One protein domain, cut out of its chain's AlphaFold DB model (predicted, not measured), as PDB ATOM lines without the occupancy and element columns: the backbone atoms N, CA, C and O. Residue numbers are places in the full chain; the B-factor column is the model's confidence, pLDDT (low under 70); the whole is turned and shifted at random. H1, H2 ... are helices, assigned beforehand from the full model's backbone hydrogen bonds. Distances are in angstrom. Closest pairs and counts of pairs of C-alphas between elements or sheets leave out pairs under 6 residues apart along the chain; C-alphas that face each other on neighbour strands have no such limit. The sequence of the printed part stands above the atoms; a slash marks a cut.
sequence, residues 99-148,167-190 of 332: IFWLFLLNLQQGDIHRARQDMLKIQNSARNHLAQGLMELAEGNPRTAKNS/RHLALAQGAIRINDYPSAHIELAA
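This is residues 99 to 148 and 167 to 190 of the 332 residues of an uncharacterized protein of Desulfosporosinus acidiphilus (strain DSM 22704 / JCM 16185 / SJ4) (UniProt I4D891). Six helices are stacked across the longest axis in a zigzag slab, each running opposite ways to the one before it. H3, the longest, is in the middle; the hairpin of H1 and H2 packs on one side of it, H4 and H5 pack on the other, and H6 covers H5 at the far end. The printed part has 74 residues, with six named helices in the order H1 to H6 and no named strand; its class is all helix. It is compact, with a radius of gyration of the C-alphas of 12.2 A, and only just elongated, spanning 34 by 23 by 18 A.

The hub is H3, residues 125 to 138, which touches four other helices. H2, residues 112 to 119, touches it at a shallow tilt of 7 degrees, opposite ways, and the closest C-alphas, those of Met 119 and Ala 131, are 6.1 A apart. H1, residues 99 to 108, touches H3 at a shallow tilt of 9 degrees, the same way, with the C-alphas of Phe 100 and Ala 131 closest at 7.4 A. H1 and H2 form a helical hairpin at 16 degrees, and their closest C-alphas, Phe 103 and Ala 115, are 4.6 A apart. H4, residues 142 to 148, forms a hairpin with H3 at 6 degrees; the C-alphas of Gly 133 and Ala 145 are closest at 4.1 A. H5, residues 167 to 177, touches H3 the same way at 25 degrees, closest at the C-alphas of Leu 130 and Arg 167, 6.4 A. It also touches H4, opposite ways at 28 degrees, with the C-alphas of Pro 142 and Gly 174 closest at 4.7 A. H6, residues 181 to 190, forms a hairpin with H5 at 17 degrees; the C-alphas of Ala 172 and Ala 184 are closest at 4.1 A. H6 is apart from H3, and H1 from H5. In H1, H2, H3, H4, H5 and H6 every O i to N i+4 pair is within hydrogen-bond range.

H3 is 19.9 A long from C-alpha 125 at (96.268, 221.576, 300.377) to C-alpha 138 at (104.135, 239.812, 299.567). H5 measures 15.4 A, H1 14.3 A and H6 14.2 A; H2 and H4 are shorter. H1 begins at C-alpha 99 (88.983, 232.076, 304.930), and H6 ends at C-alpha 190 (98.088, 230.874, 281.000).

The two C-alphas farthest apart, those of Lys 121 and Pro 182, are 34.7 A apart. Residues 149 to 166 are not printed, and C-alphas 148 and 167 are 10.1 A apart across this cut, between H4 and H5. The links H1 to H2, H2 to H3, H3 to H4 and H5 to H6 are tight. The mean pLDDT of the printed part is 95.8, and no printed residue is under 70.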
ATOM      1  N   ILE A  99      87.712 231.866 304.219       95.69
ATOM      2  CA  ILE A  99      88.983 232.076 304.930       95.69
ATOM      3  C   ILE A  99      90.062 232.566 303.958       95.69
ATOM      4  O   ILE A  99      90.800 233.500 304.267       95.69
ATOM      5  N   PHE A 100      90.136 231.993 302.757       96.62
ATOM      6  CA  PHE A 100      91.087 232.446 301.745       96.62
ATOM      7  C   PHE A 100      90.763 233.837 301.194       96.62
ATOM      8  O   PHE A 100      91.674 234.624 300.959       96.62
ATOM      9  N   TRP A 101      89.488 234.196 301.039       95.50
ATOM     10  CA  TRP A 101      89.107 235.568 300.683       95.50
ATOM     11  C   TRP A 101      89.486 236.580 301.767       95.50
ATOM     12  O   TRP A 101      89.965 237.665 301.441       95.50
ATOM     13  N   LEU A 102      89.326 236.216 303.041       95.00
ATOM     14  CA  LEU A 102      89.777 237.031 304.168       95.00
ATOM     15  C   LEU A 102      91.304 237.188 304.169       95.00
ATOM     16  O   LEU A 102      91.805 238.302 304.308       95.00
ATOM     17  N   PHE A 103      92.036 236.100 303.918       96.25
ATOM     18  CA  PHE A 103      93.484 236.127 303.712       96.25
ATOM     19  C   PHE A 103      93.886 237.116 302.605       96.25
ATOM     20  O   PHE A 103      94.745 237.967 302.838       96.25
ATOM     21  N   LEU A 104      93.253 237.050 301.426       94.62
ATOM     22  CA  LEU A 104      93.541 237.959 300.312       94.62
ATOM     23  C   LEU A 104      93.239 239.421 300.662       94.62
ATOM     24  O   LEU A 104      94.024 240.301 300.313       94.62
ATOM     25  N   LEU A 105      92.132 239.677 301.365       93.31
ATOM     26  CA  LEU A 105      91.759 241.017 301.820       93.31
ATOM     27  C   LEU A 105      92.816 241.595 302.772       93.31
ATOM     28  O   LEU A 105      93.283 242.712 302.558       93.31
ATOM     29  N   ASN A 106      93.234 240.818 303.776       93.94
ATOM     30  CA  ASN A 106      94.274 241.219 304.725       93.94
ATOM     31  C   ASN A 106      95.616 241.461 304.016       93.94
ATOM     32  O   ASN A 106      96.301 242.444 304.301       93.94
ATOM     33  N   LEU A 107      95.958 240.624 303.031       93.44
ATOM     34  CA  LEU A 107      97.164 240.795 302.223       93.44
ATOM     35  C   LEU A 107      97.122 242.087 301.391       93.44
ATOM     36  O   LEU A 107      98.108 242.818 301.343       93.44
ATOM     37  N   GLN A 108      95.977 242.406 300.780       89.94
ATOM     38  CA  GLN A 108      95.779 243.639 300.011       89.94
ATOM     39  C   GLN A 108      95.853 244.897 300.889       89.94
ATOM     40  O   GLN A 108      96.329 245.936 300.435       89.94
ATOM     41  N   GLN A 109      95.400 244.810 302.142       90.25
ATOM     42  CA  GLN A 109      95.493 245.895 303.123       90.25
ATOM     43  C   GLN A 109      96.896 246.042 303.734       90.25
ATOM     44  O   GLN A 109      97.154 247.012 304.444       90.25
ATOM     45  N   GLY A 110      97.808 245.104 303.458       91.56
ATOM     46  CA  GLY A 110      99.162 245.092 304.008       91.56
ATOM     47  C   GLY A 110      99.261 244.547 305.437       91.56
ATOM     48  O   GLY A 110     100.335 244.624 306.034       91.56
ATOM     49  N   ASP A 111      98.194 243.964 305.995       94.06
ATOM     50  CA  ASP A 111      98.228 243.309 307.308       94.06
ATOM     51  C   ASP A 111      98.760 241.872 307.179       94.06
ATOM     52  O   ASP A 111      98.028 240.876 307.198       94.06
ATOM     53  N   ILE A 112     100.083 241.775 307.031       94.56
ATOM     54  CA  ILE A 112     100.808 240.508 306.857       94.56
ATOM     55  C   ILE A 112     100.580 239.556 308.038       94.56
ATOM     56  O   ILE A 112     100.475 238.341 307.851       94.56
ATOM     57  N   HIS A 113     100.469 240.084 309.261       95.12
ATOM     58  CA  HIS A 113     100.294 239.259 310.452       95.12
ATOM     59  C   HIS A 113      98.926 238.566 310.456       95.12
ATOM     60  O   HIS A 113      98.866 237.347 310.638       95.12
ATOM     61  N   ARG A 114      97.833 239.303 310.215       94.81
ATOM     62  CA  ARG A 114      96.492 238.700 310.124       94.81
ATOM     63  C   ARG A 114      96.372 237.759 308.937       94.81
ATOM     64  O   ARG A 114      95.897 236.638 309.106       94.81
ATOM     65  N   ALA A 115      96.894 238.151 307.774       95.62
ATOM     66  CA  ALA A 115      96.924 237.279 306.604       95.62
ATOM     67  C   ALA A 115      97.619 235.941 306.931       95.62
ATOM     68  O   ALA A 115      97.099 234.869 306.624       95.62
ATOM     69  N   ARG A 116      98.745 235.964 307.656       95.94
ATOM     70  CA  ARG A 116      99.429 234.735 308.087       95.94
ATOM     71  C   ARG A 116      98.558 233.877 309.007       95.94
ATOM     72  O   ARG A 116      98.533 232.660 308.849       95.94
ATOM     73  N   GLN A 117      97.841 234.489 309.948       95.38
ATOM     74  CA  GLN A 117      96.935 233.762 310.841       95.38
ATOM     75  C   GLN A 117      95.791 233.083 310.086       95.38
ATOM     76  O   GLN A 117      95.422 231.963 310.433       95.38
ATOM     77  N   ASP A 118      95.237 233.732 309.064       95.00
ATOM     78  CA  ASP A 118      94.157 233.158 308.260       95.00
ATOM     79  C   ASP A 118      94.659 232.056 307.328       95.00
ATOM     80  O   ASP A 118      94.025 231.007 307.233       95.00
ATOM     81  N   MET A 119      95.845 232.224 306.735       95.69
ATOM     82  CA  MET A 119      96.506 231.189 305.933       95.69
ATOM     83  C   MET A 119      96.653 229.866 306.701       95.69
ATOM     84  O   MET A 119      96.385 228.801 306.148       95.69
ATOM     85  N   LEU A 120      97.029 229.920 307.984       94.88
ATOM     86  CA  LEU A 120      97.203 228.732 308.832       94.88
ATOM     87  C   LEU A 120      95.897 227.964 309.102       94.88
ATOM     88  O   LEU A 120      95.950 226.816 309.534       94.88
ATOM     89  N   LYS A 121      94.733 228.581 308.868       95.69
ATOM     90  CA  LYS A 121      93.420 227.948 309.058       95.69
ATOM     91  C   LYS A 121      92.943 227.189 307.814       95.69
ATOM     92  O   LYS A 121      92.014 226.396 307.934       95.69
ATOM     93  N   ILE A 122      93.553 227.427 306.647       95.88
ATOM     94  CA  ILE A 122      93.165 226.815 305.367       95.88
ATOM     95  C   ILE A 122      93.591 225.347 305.351       95.88
ATOM     96  O   ILE A 122      94.786 225.049 305.404       95.88
ATOM     97  N   GLN A 123      92.619 224.441 305.229       94.75
ATOM     98  CA  GLN A 123      92.852 222.995 305.280       94.75
ATOM     99  C   GLN A 123      93.126 222.380 303.905       94.75
ATOM    100  O   GLN A 123      93.914 221.439 303.788       94.75
ATOM    101  N   ASN A 124      92.487 222.888 302.850       95.06
ATOM    102  CA  ASN A 124      92.695 222.425 301.485       95.06
ATOM    103  C   ASN A 124      94.153 222.649 301.062       95.06
ATOM    104  O   ASN A 124      94.616 223.787 300.992       95.06
ATOM    105  N   SER A 125      94.843 221.557 300.724       93.50
ATOM    106  CA  SER A 125      96.268 221.576 300.377       93.50
ATOM    107  C   SER A 125      96.586 222.540 299.226       93.50
ATOM    108  O   SER A 125      97.441 223.410 299.373       93.50
ATOM    109  N   ALA A 126      95.849 222.477 298.113       95.81
ATOM    110  CA  ALA A 126      96.126 223.326 296.954       95.81
ATOM    111  C   ALA A 126      95.941 224.821 297.256       95.81
ATOM    112  O   ALA A 126      96.756 225.652 296.853       95.81
ATOM    113  N   ARG A 127      94.906 225.169 298.025       96.69
ATOM    114  CA  ARG A 127      94.650 226.548 298.448       96.69
ATOM    115  C   ARG A 127      95.657 227.026 299.491       96.69
ATOM    116  O   ARG A 127      96.047 228.189 299.464       96.69
ATOM    117  N   ASN A 128      96.113 226.137 300.370       95.56
ATOM    118  CA  ASN A 128      97.169 226.427 301.334       95.56
ATOM    119  C   ASN A 128      98.503 226.725 300.624       95.56
ATOM    120  O   ASN A 128      99.108 227.761 300.887       95.56
ATOM    121  N   HIS A 129      98.898 225.904 299.644       96.62
ATOM    122  CA  HIS A 129     100.077 226.153 298.807       96.62
ATOM    123  C   HIS A 129      99.964 227.461 298.005       96.62
ATOM    124  O   HIS A 129     100.941 228.209 297.896       96.62
ATOM    125  N   LEU A 130      98.774 227.772 297.475       98.00
ATOM    126  CA  LEU A 130      98.507 229.060 296.830       98.00
ATOM    127  C   LEU A 130      98.691 230.230 297.808       98.00
ATOM    128  O   LEU A 130      99.404 231.181 297.495       98.00
ATOM    129  N   ALA A 131      98.089 230.152 298.997       97.44
ATOM    130  CA  ALA A 131      98.206 231.181 300.025       97.44
ATOM    131  C   ALA A 131      99.661 231.375 300.483       97.44
ATOM    132  O   ALA A 131     100.123 232.512 300.576       97.44
ATOM    133  N   GLN A 132     100.412 230.287 300.670       97.25
ATOM    134  CA  GLN A 132     101.837 230.340 300.988       97.25
ATOM    135  C   GLN A 132     102.626 231.058 299.890       97.25
ATOM    136  O   GLN A 132     103.394 231.971 300.178       97.25
ATOM    137  N   GLY A 133     102.406 230.702 298.622       97.25
ATOM    138  CA  GLY A 133     103.078 231.357 297.504       97.25
ATOM    139  C   GLY A 133     102.785 232.858 297.410       97.25
ATOM    140  O   GLY A 133     103.687 233.652 297.146       97.25
ATOM    141  N   LEU A 134     101.539 233.258 297.668       97.81
ATOM    142  CA  LEU A 134     101.136 234.667 297.706       97.81
ATOM    143  C   LEU A 134     101.764 235.418 298.885       97.81
ATOM    144  O   LEU A 134     102.214 236.550 298.706       97.81
ATOM    145  N   MET A 135     101.844 234.785 300.058       97.44
ATOM    146  CA  MET A 135     102.511 235.351 301.230       97.44
ATOM    147  C   MET A 135     103.999 235.590 300.962       97.44
ATOM    148  O   MET A 135     104.495 236.693 301.165       97.44
ATOM    149  N   GLU A 136     104.695 234.592 300.420       97.12
ATOM    150  CA  GLU A 136     106.115 234.704 300.070       97.12
ATOM    151  C   GLU A 136     106.358 235.817 299.038       97.12
ATOM    152  O   GLU A 136     107.343 236.549 299.128       97.12
ATOM    153  N   LEU A 137     105.449 236.017 298.073       95.94
ATOM    154  CA  LEU A 137     105.533 237.169 297.169       95.94
ATOM    155  C   LEU A 137     105.340 238.493 297.900       95.94
ATOM    156  O   LEU A 137     106.088 239.436 297.634       95.94
ATOM    157  N   ALA A 138     104.359 238.596 298.793       94.94
ATOM    158  CA  ALA A 138     104.135 239.812 299.567       94.94
ATOM    159  C   ALA A 138     105.349 240.160 300.443       94.94
ATOM    160  O   ALA A 138     105.727 241.326 300.529       94.94
ATOM    161  N   GLU A 139     106.023 239.149 300.988       94.56
ATOM    162  CA  GLU A 139     107.232 239.281 301.812       94.56
ATOM    163  C   GLU A 139     108.519 239.501 301.001       94.56
ATOM    164  O   GLU A 139     109.589 239.701 301.571       94.56
ATOM    165  N   GLY A 140     108.431 239.517 299.668       94.75
ATOM    166  CA  GLY A 140     109.570 239.816 298.800       94.75
ATOM    167  C   GLY A 140     110.449 238.611 298.457       94.75
ATOM    168  O   GLY A 140     111.561 238.801 297.969       94.75
ATOM    169  N   ASN A 141     109.945 237.385 298.621       96.88
ATOM    170  CA  ASN A 141     110.644 236.124 298.362       96.88
ATOM    171  C   ASN A 141     110.128 235.414 297.085       96.88
ATOM    172  O   ASN A 141     109.562 234.317 297.154       96.88
ATOM    173  N   PRO A 142     110.341 235.964 295.869       95.75
ATOM    174  CA  PRO A 142     109.760 235.420 294.636       95.75
ATOM    175  C   PRO A 142     110.242 234.004 294.285       95.75
ATOM    176  O   PRO A 142     109.523 233.250 293.632       95.75
ATOM    177  N   ARG A 143     111.444 233.609 294.730       95.12
ATOM    178  CA  ARG A 143     111.973 232.251 294.511       95.12
ATOM    179  C   ARG A 143     111.250 231.212 295.370       95.12
ATOM    180  O   ARG A 143     110.871 230.166 294.852       95.12
ATOM    181  N   THR A 144     111.031 231.513 296.650       95.69
ATOM    182  CA  THR A 144     110.278 230.640 297.563       95.69
ATOM    183  C   THR A 144     108.833 230.513 297.102       95.69
ATOM    184  O   THR A 144     108.325 229.401 296.983       95.69
ATOM    185  N   ALA A 145     108.221 231.632 296.705       96.50
ATOM    186  CA  ALA A 145     106.890 231.631 296.121       96.50
ATOM    187  C   ALA A 145     106.784 230.721 294.893       96.50
ATOM    188  O   ALA A 145     105.866 229.908 294.806       96.50
ATOM    189  N   LYS A 146     107.746 230.809 293.963       96.44
ATOM    190  CA  LYS A 146     107.785 229.935 292.782       96.44
ATOM    191  C   LYS A 146     107.799 228.460 293.181       96.44
ATOM    192  O   LYS A 146     107.065 227.682 292.580       96.44
ATOM    193  N   ASN A 147     108.568 228.077 294.198       94.31
ATOM    194  CA  ASN A 147     108.627 226.688 294.660       94.31
ATOM    195  C   ASN A 147     107.273 226.211 295.211       94.31
ATOM    196  O   ASN A 147     106.813 225.141 294.822       94.31
ATOM    197  N   SER A 148     106.599 227.018 296.038       94.19
ATOM    198  CA  SER A 148     105.270 226.678 296.572       94.19
ATOM    199  C   SER A 148     104.197 226.595 295.483       94.19
ATOM    200  O   SER A 148     103.356 225.702 295.518       94.19
ATOM    201  N   ARG A 167      97.053 231.949 290.817       97.88
ATOM    202  CA  ARG A 167      98.322 231.207 290.851       97.88
ATOM    203  C   ARG A 167      99.238 231.601 289.692       97.88
ATOM    204  O   ARG A 167     100.406 231.909 289.914       97.88
ATOM    205  N   HIS A 168      98.717 231.592 288.468       98.31
ATOM    206  CA  HIS A 168      99.488 231.957 287.278       98.31
ATOM    207  C   HIS A 168      99.922 233.432 287.307       98.31
ATOM    208  O   HIS A 168     101.072 233.744 287.010       98.31
ATOM    209  N   LEU A 169      99.058 234.337 287.774       98.00
ATOM    210  CA  LEU A 169      99.419 235.743 287.991       98.00
ATOM    211  C   LEU A 169     100.527 235.912 289.031       98.00
ATOM    212  O   LEU A 169     101.447 236.699 288.825       98.00
ATOM    213  N   ALA A 170     100.466 235.162 290.128       97.56
ATOM    214  CA  ALA A 170     101.489 235.165 291.163       97.56
ATOM    215  C   ALA A 170     102.840 234.674 290.617       97.56
ATOM    216  O   ALA A 170     103.870 235.312 290.843       97.56
ATOM    217  N   LEU A 171     102.840 233.591 289.834       98.25
ATOM    218  CA  LEU A 171     104.037 233.090 289.154       98.25
ATOM    219  C   LEU A 171     104.611 234.115 288.171       98.25
ATOM    220  O   LEU A 171     105.813 234.381 288.211       98.25
ATOM    221  N   ALA A 172     103.764 234.735 287.349       98.00
ATOM    222  CA  ALA A 172     104.172 235.777 286.415       98.00
ATOM    223  C   ALA A 172     104.777 236.989 287.144       98.00
ATOM    224  O   ALA A 172     105.874 237.439 286.816       98.00
ATOM    225  N   GLN A 173     104.122 237.470 288.203       96.50
ATOM    226  CA  GLN A 173     104.614 238.576 289.026       96.50
ATOM    227  C   GLN A 173     105.952 238.244 289.706       96.50
ATOM    228  O   GLN A 173     106.844 239.095 289.764       96.50
ATOM    229  N   GLY A 174     106.099 237.022 290.221       96.50
ATOM    230  CA  GLY A 174     107.347 236.532 290.798       96.50
ATOM    231  C   GLY A 174     108.478 236.475 289.773       96.50
ATOM    232  O   GLY A 174     109.590 236.904 290.077       96.50
ATOM    233  N   ALA A 175     108.183 236.015 288.555       96.69
ATOM    234  CA  ALA A 175     109.127 235.965 287.443       96.69
ATOM    235  C   ALA A 175     109.603 237.369 287.023       96.69
ATOM    236  O   ALA A 175     110.808 237.591 286.913       96.69
ATOM    237  N   ILE A 176     108.692 238.346 286.915       95.38
ATOM    238  CA  ILE A 176     109.040 239.754 286.640       95.38
ATOM    239  C   ILE A 176     110.004 240.299 287.701       95.38
ATOM    240  O   ILE A 176     111.011 240.913 287.361       95.38
ATOM    241  N   ARG A 177     109.756 240.026 288.992       94.50
ATOM    242  CA  ARG A 177     110.619 240.505 290.093       94.50
ATOM    243  C   ARG A 177     112.048 239.960 290.050       94.50
ATOM    244  O   ARG A 177     112.939 240.570 290.632       94.50
ATOM    245  N   ILE A 178     112.271 238.822 289.394       94.94
ATOM    246  CA  ILE A 178     113.608 238.239 289.195       94.94
ATOM    247  C   ILE A 178     114.129 238.427 287.763       94.94
ATOM    248  O   ILE A 178     115.119 237.794 287.402       94.94
ATOM    249  N   ASN A 179     113.490 239.294 286.968       94.12
ATOM    250  CA  ASN A 179     113.798 239.564 285.559       94.12
ATOM    251  C   ASN A 179     113.734 238.319 284.638       94.12
ATOM    252  O   ASN A 179     114.411 238.263 283.614       94.12
ATOM    253  N   ASP A 180     112.915 237.317 284.979       95.69
ATOM    254  CA  ASP A 180     112.641 236.125 284.158       95.69
ATOM    255  C   ASP A 180     111.423 236.378 283.250       95.69
ATOM    256  O   ASP A 180     110.337 235.823 283.437       95.69
ATOM    257  N   TYR A 181     111.592 237.280 282.278       94.62
ATOM    258  CA  TYR A 181     110.525 237.673 281.348       94.62
ATOM    259  C   TYR A 181     109.933 236.503 280.537       94.62
ATOM    260  O   TYR A 181     108.710 236.465 280.391       94.62
ATOM    261  N   PRO A 182     110.710 235.506 280.053       96.50
ATOM    262  CA  PRO A 182     110.134 234.355 279.359       96.50
ATOM    263  C   PRO A 182     109.126 233.579 280.215       96.50
ATOM    264  O   PRO A 182     108.029 233.281 279.743       96.50
ATOM    265  N   SER A 183     109.454 233.302 281.482       96.81
ATOM    266  CA  SER A 183     108.502 232.661 282.396       96.81
ATOM    267  C   SER A 183     107.306 233.571 282.684       96.81
ATOM    268  O   SER A 183     106.178 233.087 282.742       96.81
ATOM    269  N   ALA A 184     107.522 234.885 282.817       97.19
ATOM    270  CA  ALA A 184     106.437 235.837 283.038       97.19
ATOM    271  C   ALA A 184     105.392 235.813 281.911       97.19
ATOM    272  O   ALA A 184     104.200 235.730 282.202       97.19
ATOM    273  N   HIS A 185     105.819 235.812 280.642       97.38
ATOM    274  CA  HIS A 185     104.904 235.729 279.493       97.38
ATOM    275  C   HIS A 185     104.146 234.403 279.441       97.38
ATOM    276  O   HIS A 185     102.946 234.405 279.179       97.38
ATOM    277  N   ILE A 186     104.816 233.275 279.709       98.25
ATOM    278  CA  ILE A 186     104.177 231.947 279.715       98.25
ATOM    279  C   ILE A 186     103.050 231.901 280.751       98.25
ATOM    280  O   ILE A 186     101.929 231.486 280.450       98.25
ATOM    281  N   GLU A 187     103.345 232.347 281.970       98.31
ATOM    282  CA  GLU A 187     102.403 232.299 283.083       98.31
ATOM    283  C   GLU A 187     101.273 233.326 282.908       98.31
ATOM    284  O   GLU A 187     100.104 233.015 283.148       98.31
ATOM    285  N   LEU A 188     101.571 234.520 282.390       97.94
ATOM    286  CA  LEU A 188     100.548 235.513 282.066       97.94
ATOM    287  C   LEU A 188      99.607 235.026 280.955       97.94
ATOM    288  O   LEU A 188      98.391 235.156 281.091       97.94
ATOM    289  N   ALA A 189     100.130 234.398 279.898       97.94
ATOM    290  CA  ALA A 189      99.310 233.811 278.838       97.94
ATOM    291  C   ALA A 189      98.406 232.682 279.370       97.94
ATOM    292  O   ALA A 189      97.246 232.558 278.963       97.94
ATOM    293  N   ALA A 190      98.899 231.880 280.320       97.81
ATOM    294  CA  ALA A 190      98.088 230.874 281.000       97.81
ATOM    295  C   ALA A 190      96.947 231.519 281.805       97.81
ATOM    296  O   ALA A 190      95.796 231.097 281.671       97.81
TER     297      ALA A 190